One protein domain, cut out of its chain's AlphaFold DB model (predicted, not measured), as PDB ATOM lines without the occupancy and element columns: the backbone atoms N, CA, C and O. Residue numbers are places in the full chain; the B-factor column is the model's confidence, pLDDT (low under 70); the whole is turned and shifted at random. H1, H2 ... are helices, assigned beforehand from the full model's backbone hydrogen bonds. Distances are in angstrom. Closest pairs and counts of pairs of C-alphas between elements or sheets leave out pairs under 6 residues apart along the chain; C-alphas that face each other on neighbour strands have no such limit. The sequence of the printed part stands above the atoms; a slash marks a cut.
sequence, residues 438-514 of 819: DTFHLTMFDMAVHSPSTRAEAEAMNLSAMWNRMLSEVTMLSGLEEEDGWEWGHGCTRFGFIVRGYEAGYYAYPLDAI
ATOM      1  N   ASP A 438     -30.301 -12.318  29.212       53.44
ATOM      2  CA  ASP A 438     -31.489 -11.490  28.991       53.44
ATOM      3  C   ASP A 438     -31.728 -10.494  30.136       53.44
ATOM      4  O   ASP A 438     -32.007  -9.328  29.891       53.44
ATOM      5  N   THR A 439     -31.550 -10.887  31.401       59.84
ATOM      6  CA  THR A 439     -31.765  -9.955  32.525       59.84
ATOM      7  C   THR A 439     -30.656  -8.911  32.694       59.84
ATOM      8  O   THR A 439     -30.927  -7.842  33.242       59.84
ATOM      9  N   PHE A 440     -29.439  -9.169  32.204       65.31
ATOM     10  CA  PHE A 440     -28.346  -8.189  32.222       65.31
ATOM     11  C   PHE A 440     -28.497  -7.153  31.109       65.31
ATOM     12  O   PHE A 440     -28.367  -5.963  31.384       65.31
ATOM     13  N   HIS A 441     -28.872  -7.585  29.901       76.25
ATOM     14  CA  HIS A 441     -29.233  -6.700  28.789       76.25
ATOM     15  C   HIS A 441     -30.304  -5.684  29.209       76.25
ATOM     16  O   HIS A 441     -30.077  -4.476  29.157       76.25
ATOM     17  N   LEU A 442     -31.425  -6.179  29.745       79.81
ATOM     18  CA  LEU A 442     -32.528  -5.350  30.236       79.81
ATOM     19  C   LEU A 442     -32.109  -4.399  31.373       79.81
ATOM     20  O   LEU A 442     -32.626  -3.290  31.471       79.81
ATOM     21  N   THR A 443     -31.166  -4.821  32.223       78.31
ATOM     22  CA  THR A 443     -30.622  -3.991  33.311       78.31
ATOM     23  C   THR A 443     -29.771  -2.844  32.780       78.31
ATOM     24  O   THR A 443     -29.932  -1.710  33.225       78.31
ATOM     25  N   MET A 444     -28.855  -3.120  31.851       79.75
ATOM     26  CA  MET A 444     -27.959  -2.092  31.320       79.75
ATOM     27  C   MET A 444     -28.709  -1.108  30.426       79.75
ATOM     28  O   MET A 444     -28.453   0.090  30.515       79.75
ATOM     29  N   PHE A 445     -29.710  -1.578  29.675       87.88
ATOM     30  CA  PHE A 445     -30.615  -0.701  28.938       87.88
ATOM     31  C   PHE A 445     -31.421   0.222  29.870       87.88
ATOM     32  O   PHE A 445     -31.436   1.431  29.648       87.88
ATOM     33  N   ASP A 446     -32.040  -0.308  30.938       87.62
ATOM     34  CA  ASP A 446     -32.747   0.511  31.942       87.62
ATOM     35  C   ASP A 446     -31.829   1.591  32.537       87.62
ATOM     36  O   ASP A 446     -32.212   2.754  32.621       87.62
ATOM     37  N   MET A 447     -30.592   1.241  32.896       85.88
ATOM     38  CA  MET A 447     -29.644   2.219  33.436       85.88
ATOM     39  C   MET A 447     -29.228   3.265  32.396       85.88
ATOM     40  O   MET A 447     -29.215   4.453  32.714       85.88
ATOM     41  N   ALA A 448     -28.938   2.859  31.158       87.31
ATOM     42  CA  ALA A 448     -28.498   3.766  30.102       87.31
ATOM     43  C   ALA A 448     -29.567   4.804  29.728       87.31
ATOM     44  O   ALA A 448     -29.235   5.977  29.597       87.31
ATOM     45  N   VAL A 449     -30.844   4.413  29.632       88.88
ATOM     46  CA  VAL A 449     -31.958   5.337  29.324       88.88
ATOM     47  C   VAL A 449     -32.168   6.393  30.418       88.88
ATOM     48  O   VAL A 449     -32.588   7.507  30.120       88.88
ATOM     49  N   HIS A 450     -31.843   6.077  31.674       88.88
ATOM     50  CA  HIS A 450     -32.009   6.983  32.817       88.88
ATOM     51  C   HIS A 450     -30.714   7.708  33.244       88.88
ATOM     52  O   HIS A 450     -30.700   8.358  34.287       88.88
ATOM     53  N   SER A 451     -29.633   7.594  32.463       87.94
ATOM     54  CA  SER A 451     -28.331   8.230  32.735       87.94
ATOM     55  C   SER A 451     -28.010   9.562  32.013       87.94
ATOM     56  O   SER A 451     -27.042  10.192  32.446       87.94
ATOM     57  N   PRO A 452     -28.722  10.035  30.960       90.06
ATOM     58  CA  PRO A 452     -28.428  11.336  30.348       90.06
ATOM     59  C   PRO A 452     -28.495  12.490  31.350       90.06
ATOM     60  O   PRO A 452     -29.410  12.569  32.170       90.06
ATOM     61  N   SER A 453     -27.540  13.412  31.258       84.00
ATOM     62  CA  SER A 453     -27.469  14.598  32.119       84.00
ATOM     63  C   SER A 453     -28.276  15.771  31.562       84.00
ATOM     64  O   SER A 453     -28.657  16.669  32.316       84.00
ATOM     65  N   THR A 454     -28.571  15.773  30.258       85.94
ATOM     66  CA  THR A 454     -29.371  16.818  29.603       85.94
ATOM     67  C   THR A 454     -30.508  16.255  28.747       85.94
ATOM     68  O   THR A 454     -30.473  15.122  28.269       85.94
ATOM     69  N   ARG A 455     -31.535  17.084  28.505       81.69
ATOM     70  CA  ARG A 455     -32.636  16.748  27.587       81.69
ATOM     71  C   ARG A 455     -32.138  16.517  26.155       81.69
ATOM     72  O   ARG A 455     -32.631  15.609  25.501       81.69
ATOM     73  N   ALA A 456     -31.161  17.300  25.698       86.81
ATOM     74  CA  ALA A 456     -30.592  17.167  24.358       86.81
ATOM     75  C   ALA A 456     -29.842  15.836  24.178       86.81
ATOM     76  O   ALA A 456     -29.999  15.191  23.148       86.81
ATOM     77  N   GLU A 457     -29.093  15.384  25.193       88.50
ATOM     78  CA  GLU A 457     -28.506  14.035  25.201       88.50
ATOM     79  C   GLU A 457     -29.587  12.953  25.111       88.50
ATOM     80  O   GLU A 457     -29.462  12.049  24.291       88.50
ATOM     81  N   ALA A 458     -30.656  13.063  25.909       85.94
ATOM     82  CA  ALA A 458     -31.756  12.098  25.912       85.94
ATOM     83  C   ALA A 458     -32.513  12.046  24.568       85.94
ATOM     84  O   ALA A 458     -32.829  10.963  24.084       85.94
ATOM     85  N   GLU A 459     -32.773  13.199  23.943       87.19
ATOM     86  CA  GLU A 459     -33.426  13.294  22.627       87.19
ATOM     87  C   GLU A 459     -32.527  12.805  21.478       87.19
ATOM     88  O   GLU A 459     -33.039  12.334  20.465       87.19
ATOM     89  N   ALA A 460     -31.201  12.844  21.644       90.25
ATOM     90  CA  ALA A 460     -30.240  12.285  20.691       90.25
ATOM     91  C   ALA A 460     -30.042  10.756  20.822       90.25
ATOM     92  O   ALA A 460     -29.336  10.157  20.005       90.25
ATOM     93  N   MET A 461     -30.634  10.094  21.827       89.31
ATOM     94  CA  MET A 461     -30.466   8.651  22.030       89.31
ATOM     95  C   MET A 461     -31.259   7.820  21.018       89.31
ATOM     96  O   MET A 461     -32.489   7.766  21.045       89.31
ATOM     97  N   ASN A 462     -30.551   7.030  20.212       91.56
ATOM     98  CA  ASN A 462     -31.174   5.989  19.399       91.56
ATOM     99  C   ASN A 462     -31.485   4.745  20.253       91.56
ATOM    100  O   ASN A 462     -30.657   3.844  20.406       91.56
ATOM    101  N   LEU A 463     -32.686   4.711  20.836       90.50
ATOM    102  CA  LEU A 463     -33.116   3.651  21.755       90.50
ATOM    103  C   LEU A 463     -33.174   2.261  21.103       90.50
ATOM    104  O   LEU A 463     -32.848   1.278  21.765       90.50
ATOM    105  N   SER A 464     -33.555   2.172  19.824       87.56
ATOM    106  CA  SER A 464     -33.608   0.905  19.077       87.56
ATOM    107  C   SER A 464     -32.202   0.360  18.831       87.56
ATOM    108  O   SER A 464     -31.904  -0.771  19.217       87.56
ATOM    109  N   ALA A 465     -31.300   1.189  18.295       88.94
ATOM    110  CA  ALA A 465     -29.909   0.806  18.070       88.94
ATOM    111  C   ALA A 465     -29.184   0.450  19.373       88.94
ATOM    112  O   ALA A 465     -28.477  -0.554  19.426       88.94
ATOM    113  N   MET A 466     -29.395   1.221  20.445       89.50
ATOM    114  CA  MET A 466     -28.827   0.917  21.761       89.50
ATOM    115  C   MET A 466     -29.350  -0.415  22.315       89.50
ATOM    116  O   MET A 466     -28.568  -1.220  22.816       89.50
ATOM    117  N   TRP A 467     -30.655  -0.677  22.193       87.88
ATOM    118  CA  TRP A 467     -31.260  -1.936  22.626       87.88
ATOM    119  C   TRP A 467     -30.690  -3.144  21.877       87.88
ATOM    120  O   TRP A 467     -30.362  -4.138  22.526       87.88
ATOM    121  N   ASN A 468     -30.566  -3.067  20.548       81.56
ATOM    122  CA  ASN A 468     -30.086  -4.177  19.718       81.56
ATOM    123  C   ASN A 468     -28.571  -4.398  19.872       81.56
ATOM    124  O   ASN A 468     -28.147  -5.545  19.990       81.56
ATOM    125  N   ARG A 469     -27.765  -3.329  19.992       82.50
ATOM    126  CA  ARG A 469     -26.328  -3.431  20.322       82.50
ATOM    127  C   ARG A 469     -26.107  -4.114  21.660       82.50
ATOM    128  O   ARG A 469     -25.450  -5.145  21.709       82.50
ATOM    129  N   MET A 470     -26.747  -3.623  22.724       80.75
ATOM    130  CA  MET A 470     -26.645  -4.252  24.043       80.75
ATOM    131  C   MET A 470     -27.201  -5.684  24.046       80.75
ATOM    132  O   MET A 470     -26.754  -6.505  24.841       80.75
ATOM    133  N   LEU A 471     -28.190  -6.010  23.204       73.06
ATOM    134  CA  LEU A 471     -28.694  -7.381  23.088       73.06
ATOM    135  C   LEU A 471     -27.615  -8.288  22.486       73.06
ATOM    136  O   LEU A 471     -27.312  -9.329  23.072       73.06
ATOM    137  N   SER A 472     -27.013  -7.866  21.374       71.25
ATOM    138  CA  SER A 472     -25.931  -8.578  20.688       71.25
ATOM    139  C   SER A 472     -24.703  -8.730  21.598       71.25
ATOM    140  O   SER A 472     -24.303  -9.850  21.902       71.25
ATOM    141  N   GLU A 473     -24.203  -7.638  22.183       71.62
ATOM    142  CA  GLU A 473     -23.035  -7.618  23.082       71.62
ATOM    143  C   GLU A 473     -23.199  -8.489  24.344       71.62
ATOM    144  O   GLU A 473     -22.238  -9.101  24.808       71.62
ATOM    145  N   VAL A 474     -24.402  -8.548  24.931       62.56
ATOM    146  CA  VAL A 474     -24.631  -9.236  26.220       62.56
ATOM    147  C   VAL A 474     -25.084 -10.680  26.051       62.56
ATOM    148  O   VAL A 474     -24.785 -11.525  26.898       62.56
ATOM    149  N   THR A 475     -25.847 -10.971  24.997       56.94
ATOM    150  CA  THR A 475     -26.387 -12.318  24.759       56.94
ATOM    151  C   THR A 475     -25.606 -13.102  23.708       56.94
ATOM    152  O   THR A 475     -25.806 -14.312  23.614       56.94
ATOM    153  N   MET A 476     -24.697 -12.446  22.975       60.38
ATOM    154  CA  MET A 476     -23.966 -12.984  21.819       60.38
ATOM    155  C   MET A 476     -24.906 -13.522  20.725       60.38
ATOM    156  O   MET A 476     -24.588 -14.488  20.033       60.38
ATOM    157  N   LEU A 477     -26.092 -12.913  20.597       59.38
ATOM    158  CA  LEU A 477     -27.093 -13.225  19.577       59.38
ATOM    159  C   LEU A 477     -27.151 -12.098  18.546       59.38
ATOM    160  O   LEU A 477     -27.586 -10.993  18.872       59.38
ATOM    161  N   SER A 478     -26.782 -12.408  17.307       57.12
ATOM    162  CA  SER A 478     -26.983 -11.508  16.171       57.12
ATOM    163  C   SER A 478     -28.445 -11.469  15.726       57.12
ATOM    164  O   SER A 478     -29.132 -12.496  15.707       57.12
ATOM    165  N   GLY A 479     -28.922 -10.279  15.368       68.56
ATOM    166  CA  GLY A 479     -30.188 -10.064  14.670       68.56
ATOM    167  C   GLY A 479     -29.958  -9.789  13.188       68.56
ATOM    168  O   GLY A 479     -29.129 -10.444  12.557       68.56
ATOM    169  N   LEU A 480     -30.685  -8.813  12.638       69.12
ATOM    170  CA  LEU A 480     -30.532  -8.354  11.251       69.12
ATOM    171  C   LEU A 480     -29.616  -7.126  11.122       69.12
ATOM    172  O   LEU A 480     -29.765  -6.347  10.186       69.12
ATOM    173  N   GLU A 481     -28.661  -6.911  12.035       73.69
ATOM    174  CA  GLU A 481     -27.757  -5.749  11.951       73.69
ATOM    175  C   GLU A 481     -26.895  -5.703  10.675       73.69
ATOM    176  O   GLU A 481     -26.425  -4.623  10.316       73.69
ATOM    177  N   GLU A 482     -26.726  -6.832   9.979       68.06
ATOM    178  CA  GLU A 482     -26.061  -6.914   8.669       68.06
ATOM    179  C   GLU A 482     -26.965  -6.493   7.490       68.06
ATOM    180  O   GLU A 482     -26.446  -6.037   6.473       68.06
ATOM    181  N   GLU A 483     -28.293  -6.618   7.616       72.94
ATOM    182  CA  GLU A 483     -29.266  -6.355   6.538       72.94
ATOM    183  C   GLU A 483     -29.993  -5.010   6.734       72.94
ATOM    184  O   GLU A 483     -29.966  -4.152   5.854       72.94
ATOM    185  N   ASP A 484     -30.577  -4.800   7.917       70.06
ATOM    186  CA  ASP A 484     -31.420  -3.643   8.270       70.06
ATOM    187  C   ASP A 484     -30.689  -2.616   9.165       70.06
ATOM    188  O   ASP A 484     -31.260  -1.613   9.611       70.06
ATOM    189  N   GLY A 485     -29.410  -2.857   9.471       80.31
ATOM    190  CA  GLY A 485     -28.637  -2.053  10.417       80.31
ATOM    191  C   GLY A 485     -29.150  -2.168  11.858       80.31
ATOM    192  O   GLY A 485     -30.045  -2.943  12.183       80.31
ATOM    193  N   TRP A 486     -28.581  -1.387  12.780       83.44
ATOM    194  CA  TRP A 486     -28.852  -1.550  14.219       83.44
ATOM    195  C   TRP A 486     -30.297  -1.249  14.662       83.44
ATOM    196  O   TRP A 486     -30.638  -1.527  15.808       83.44
ATOM    197  N   GLU A 487     -31.162  -0.712  13.801       83.00
ATOM    198  CA  GLU A 487     -32.562  -0.404  14.134       83.00
ATOM    199  C   GLU A 487     -33.561  -1.531  13.821       83.00
ATOM    200  O   GLU A 487     -34.743  -1.367  14.124       83.00
ATOM    201  N   TRP A 488     -33.091  -2.684  13.319       75.75
ATOM    202  CA  TRP A 488     -33.899  -3.843  12.894       75.75
ATOM    203  C   TRP A 488     -35.022  -4.281  13.854       75.75
ATOM    204  O   TRP A 488     -36.043  -4.831  13.437       75.75
ATOM    205  N   GLY A 489     -34.839  -4.057  15.158       73.06
ATOM    206  CA  GLY A 489     -35.789  -4.416  16.205       73.06
ATOM    207  C   GLY A 489     -36.124  -3.255  17.140       73.06
ATOM    208  O   GLY A 489     -35.257  -2.507  17.581       73.06
ATOM    209  N   HIS A 490     -37.395  -3.150  17.536       79.75
ATOM    210  CA  HIS A 490     -37.878  -2.149  18.499       79.75
ATOM    211  C   HIS A 490     -38.235  -2.770  19.861       79.75
ATOM    212  O   HIS A 490     -39.218  -2.385  20.502       79.75
ATOM    213  N   GLY A 491     -37.467  -3.771  20.315       74.81
ATOM    214  CA  GLY A 491     -37.768  -4.538  21.534       74.81
ATOM    215  C   GLY A 491     -37.893  -3.679  22.803       74.81
ATOM    216  O   GLY A 491     -38.710  -3.988  23.677       74.81
ATOM    217  N   CYS A 492     -37.185  -2.546  22.852       80.25
ATOM    218  CA  CYS A 492     -37.290  -1.523  23.895       80.25
ATOM    219  C   CYS A 492     -38.730  -1.023  24.112       80.25
ATOM    220  O   CYS A 492     -39.155  -0.852  25.252       80.25
ATOM    221  N   THR A 493     -39.535  -0.886  23.052       79.06
ATOM    222  CA  THR A 493     -40.941  -0.433  23.139       79.06
ATOM    223  C   THR A 493     -41.850  -1.413  23.893       79.06
ATOM    224  O   THR A 493     -42.915  -1.041  24.391       79.06
ATOM    225  N   ARG A 494     -41.436  -2.682  24.012       72.75
ATOM    226  CA  ARG A 494     -42.151  -3.743  24.739       72.75
ATOM    227  C   ARG A 494     -41.567  -3.985  26.135       72.75
ATOM    228  O   ARG A 494     -42.140  -4.768  26.904       72.75
ATOM    229  N   PHE A 495     -40.483  -3.299  26.506       80.19
ATOM    230  CA  PHE A 495     -39.858  -3.380  27.825       80.19
ATOM    231  C   PHE A 495     -40.651  -2.597  28.873       80.19
ATOM    232  O   PHE A 495     -40.233  -1.568  29.385       80.19
ATOM    233  N   GLY A 496     -41.826  -3.104  29.237       72.50
ATOM    234  CA  GLY A 496     -42.749  -2.384  30.113       72.50
ATOM    235  C   GLY A 496     -42.253  -2.065  31.530       72.50
ATOM    236  O   GLY A 496     -43.044  -1.528  32.285       72.50
ATOM    237  N   PHE A 497     -41.022  -2.402  31.934       77.88
ATOM    238  CA  PHE A 497     -40.493  -2.051  33.260       77.88
ATOM    239  C   PHE A 497     -40.114  -0.565  33.380       77.88
ATOM    240  O   PHE A 497     -40.289  -0.014  34.461       77.88
ATOM    241  N   ILE A 498     -39.739   0.099  32.276       77.31
ATOM    242  CA  ILE A 498     -39.491   1.557  32.225       77.31
ATOM    243  C   ILE A 498     -40.773   2.418  32.261       77.31
ATOM    244  O   ILE A 498     -40.711   3.630  32.092       77.31
ATOM    245  N   VAL A 499     -41.949   1.794  32.415       72.38
ATOM    246  CA  VAL A 499     -43.259   2.467  32.538       72.38
ATOM    247  C   VAL A 499     -44.170   1.767  33.564       72.38
ATOM    248  O   VAL A 499     -45.395   1.752  33.428       72.38
ATOM    249  N   ARG A 500     -43.590   1.087  34.565       66.94
ATOM    250  CA  ARG A 500     -44.320   0.279  35.575       66.94
ATOM    251  C   ARG A 500     -43.821   0.477  37.009       66.94
ATOM    252  O   ARG A 500     -44.065  -0.385  37.855       66.94
ATOM    253  N   GLY A 501     -43.146   1.581  37.308       62.94
ATOM    254  CA  GLY A 501     -42.597   1.840  38.639       62.94
ATOM    255  C   GLY A 501     -41.246   1.156  38.888       62.94
ATOM    256  O   GLY A 501     -40.856   1.018  40.047       62.94
ATOM    257  N   TYR A 502     -40.565   0.686  37.836       70.06
ATOM    258  CA  TYR A 502     -39.240   0.041  37.880       70.06
ATOM    259  C   TYR A 502     -38.166   0.832  37.118       70.06
ATOM    260  O   TYR A 502     -37.080   0.312  36.879       70.06
ATOM    261  N   GLU A 503     -38.463   2.087  36.789       78.62
ATOM    262  CA  GLU A 503     -37.574   3.048  36.136       78.62
ATOM    263  C   GLU A 503     -36.283   3.195  36.955       78.62
ATOM    264  O   GLU A 503     -36.344   3.395  38.176       78.62
ATOM    265  N   ALA A 504     -35.128   3.025  36.303       78.81
ATOM    266  CA  ALA A 504     -33.808   2.990  36.937       78.81
ATOM    267  C   ALA A 504     -33.697   1.982  38.107       78.81
ATOM    268  O   ALA A 504     -32.913   2.164  39.042       78.81
ATOM    269  N   GLY A 505     -34.508   0.923  38.091       69.44
ATOM    270  CA  GLY A 505     -34.671  -0.036  39.183       69.44
ATOM    271  C   GLY A 505     -34.563  -1.498  38.760       69.44
ATOM    272  O   GLY A 505     -34.611  -2.371  39.628       69.44
ATOM    273  N   TYR A 506     -34.399  -1.804  37.470       71.50
ATOM    274  CA  TYR A 506     -34.382  -3.184  36.978       71.50
ATOM    275  C   TYR A 506     -33.159  -3.982  37.465       71.50
ATOM    276  O   TYR A 506     -33.256  -5.195  37.671       71.50
ATOM    277  N   TYR A 507     -32.050  -3.297  37.784       66.69
ATOM    278  CA  TYR A 507     -30.841  -3.884  38.390       66.69
ATOM    279  C   TYR A 507     -31.105  -4.649  39.700       66.69
ATOM    280  O   TYR A 507     -30.295  -5.487  40.107       66.69
ATOM    281  N   ALA A 508     -32.243  -4.391  40.350       58.31
ATOM    282  CA  ALA A 508     -32.733  -5.136  41.498       58.31
ATOM    283  C   ALA A 508     -32.760  -6.655  41.258       58.31
ATOM    284  O   ALA A 508     -32.323  -7.425  42.112       58.31
ATOM    285  N   TYR A 509     -33.242  -7.084  40.087       56.19
ATOM    286  CA  TYR A 509     -33.464  -8.495  39.769       56.19
ATOM    287  C   TYR A 509     -32.180  -9.342  39.715       56.19
ATOM    288  O   TYR A 509     -32.156 -10.387  40.373       56.19
ATOM    289  N   PRO A 510     -31.106  -8.954  38.992       54.16
ATOM    290  CA  PRO A 510     -29.843  -9.688  39.050       54.16
ATOM    291  C   PRO A 510     -29.139  -9.548  40.408       54.16
ATOM    292  O   PRO A 510     -28.509 -10.505  40.857       54.16
ATOM    293  N   LEU A 511     -29.264  -8.406  41.099       49.31
ATOM    294  CA  LEU A 511     -28.590  -8.173  42.382       49.31
ATOM    295  C   LEU A 511     -29.138  -9.061  43.516       49.31
ATOM    296  O   LEU A 511     -28.361  -9.559  44.333       49.31
ATOM    297  N   ASP A 512     -30.447  -9.323  43.525       40.59
ATOM    298  CA  ASP A 512     -31.107 -10.224  44.484       40.59
ATOM    299  C   ASP A 512     -30.838 -11.725  44.229       40.59
ATOM    300  O   ASP A 512     -31.087 -12.564  45.099       40.59
ATOM    301  N   ALA A 513     -30.308 -12.091  43.055       38.62
ATOM    302  CA  ALA A 513     -29.973 -13.476  42.713       38.62
ATOM    303  C   ALA A 513     -28.586 -13.929  43.226       38.62
ATOM    304  O   ALA A 513     -28.288 -15.129  43.225       38.62
ATOM    305  N   ILE A 514     -27.737 -12.992  43.669       39.75
ATOM    306  CA  ILE A 514     -26.344 -13.243  44.074       39.75
ATOM    307  C   ILE A 514     -26.277 -13.572  45.585       39.75
ATOM    308  O   ILE A 514     -26.799 -12.806  46.401       39.75
TER     309      ILE A 514
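Overview. This is residues 438 to 514 of the 819 residues of the protein "Mitochondrial intermediate peptidase" of Rasamsonia emersonii CBS 393.64 (UniProt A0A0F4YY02). Two helices, H3 and H1, lie side by side and run opposite ways as the core, and the chain between them makes an arch beyond one end of the pair, with the short helix H2 in it. From the other end of the pair residues 476 to 490 make a wide loop, and the chain then runs past one side of the pair through the short helices H4 and H5 and folds back to H6, beside the first residues of H1. The printed part has 77 residues with six named helices, H1 to H6 in order along the chain, and no named strand; its class is all helix. It is compact, with a radius of gyration of the C-alphas of 12.9 A, and its C-alphas span 37 by 33 by 18 A.

Along the chain. The longest helix, H3, holds residues 463 to 475 and is 17.6 A long, from C-alpha 463 at (-33.116, 3.651, 21.755) to C-alpha 475 at (-26.387, -12.318, 24.759). H1 holds residues 438 to 449 and is 16.8 A long, with C-alpha 438 at (-31.489, -11.490, 28.991). H2 holds residues 455 to 459 and is 6.1 A long. H4 is residues 491 to 494, 5.5 A, and H5 is residues 496 to 499, 5.4 A. H6 is residues 508 to 511, 5.2 A, with C-alpha 511 at (-28.590, -8.173, 42.382).

Arrangement. H3 and H1 touch, with the C-alphas of Leu 471 and His 441 closest at 5.8 A. They run opposite ways at a steep tilt of 36 degrees, only just past shallow. H3 touches H4 with residues 463 to 468 alone, the closest C-alphas being those of Trp 467 and Cys 492, 6.2 A apart. H1 and H4 are only just apart, at 8.4 A. H1 and H5 are close but not clearly touching, with the C-alphas of Asp 446 and Ile 498 closest at 6.8 A. H4 and H5 meet only through their link. H1 and H6 only just touch, with 3 pairs of C-alphas within 8 A, the closest those of Thr 439 and Pro 510 at 6.8 A; H1 does so with residues 439 to 440 alone. H2 is close to H1 but not clearly touching it, with the C-alphas of Ala 458 and Val 449 closest at 7.6 A, and is apart from H3. In H1, H2 and H3 every O i to N i+4 pair is within hydrogen-bond range; H4, H5 and H6 are too short for such a pair.

Size, cuts and confidence. The C-alphas farthest apart are those of Glu 483 and Ile 514, 38.3 A. The printed part has no cut. The link from H3 to H4, 15 residues, is long. The mean pLDDT of the printed part is 74.8; the 22 residues under 70 are 438 to 440, 474 to 480, 482, 500 to 501, 505 and 507 to 514.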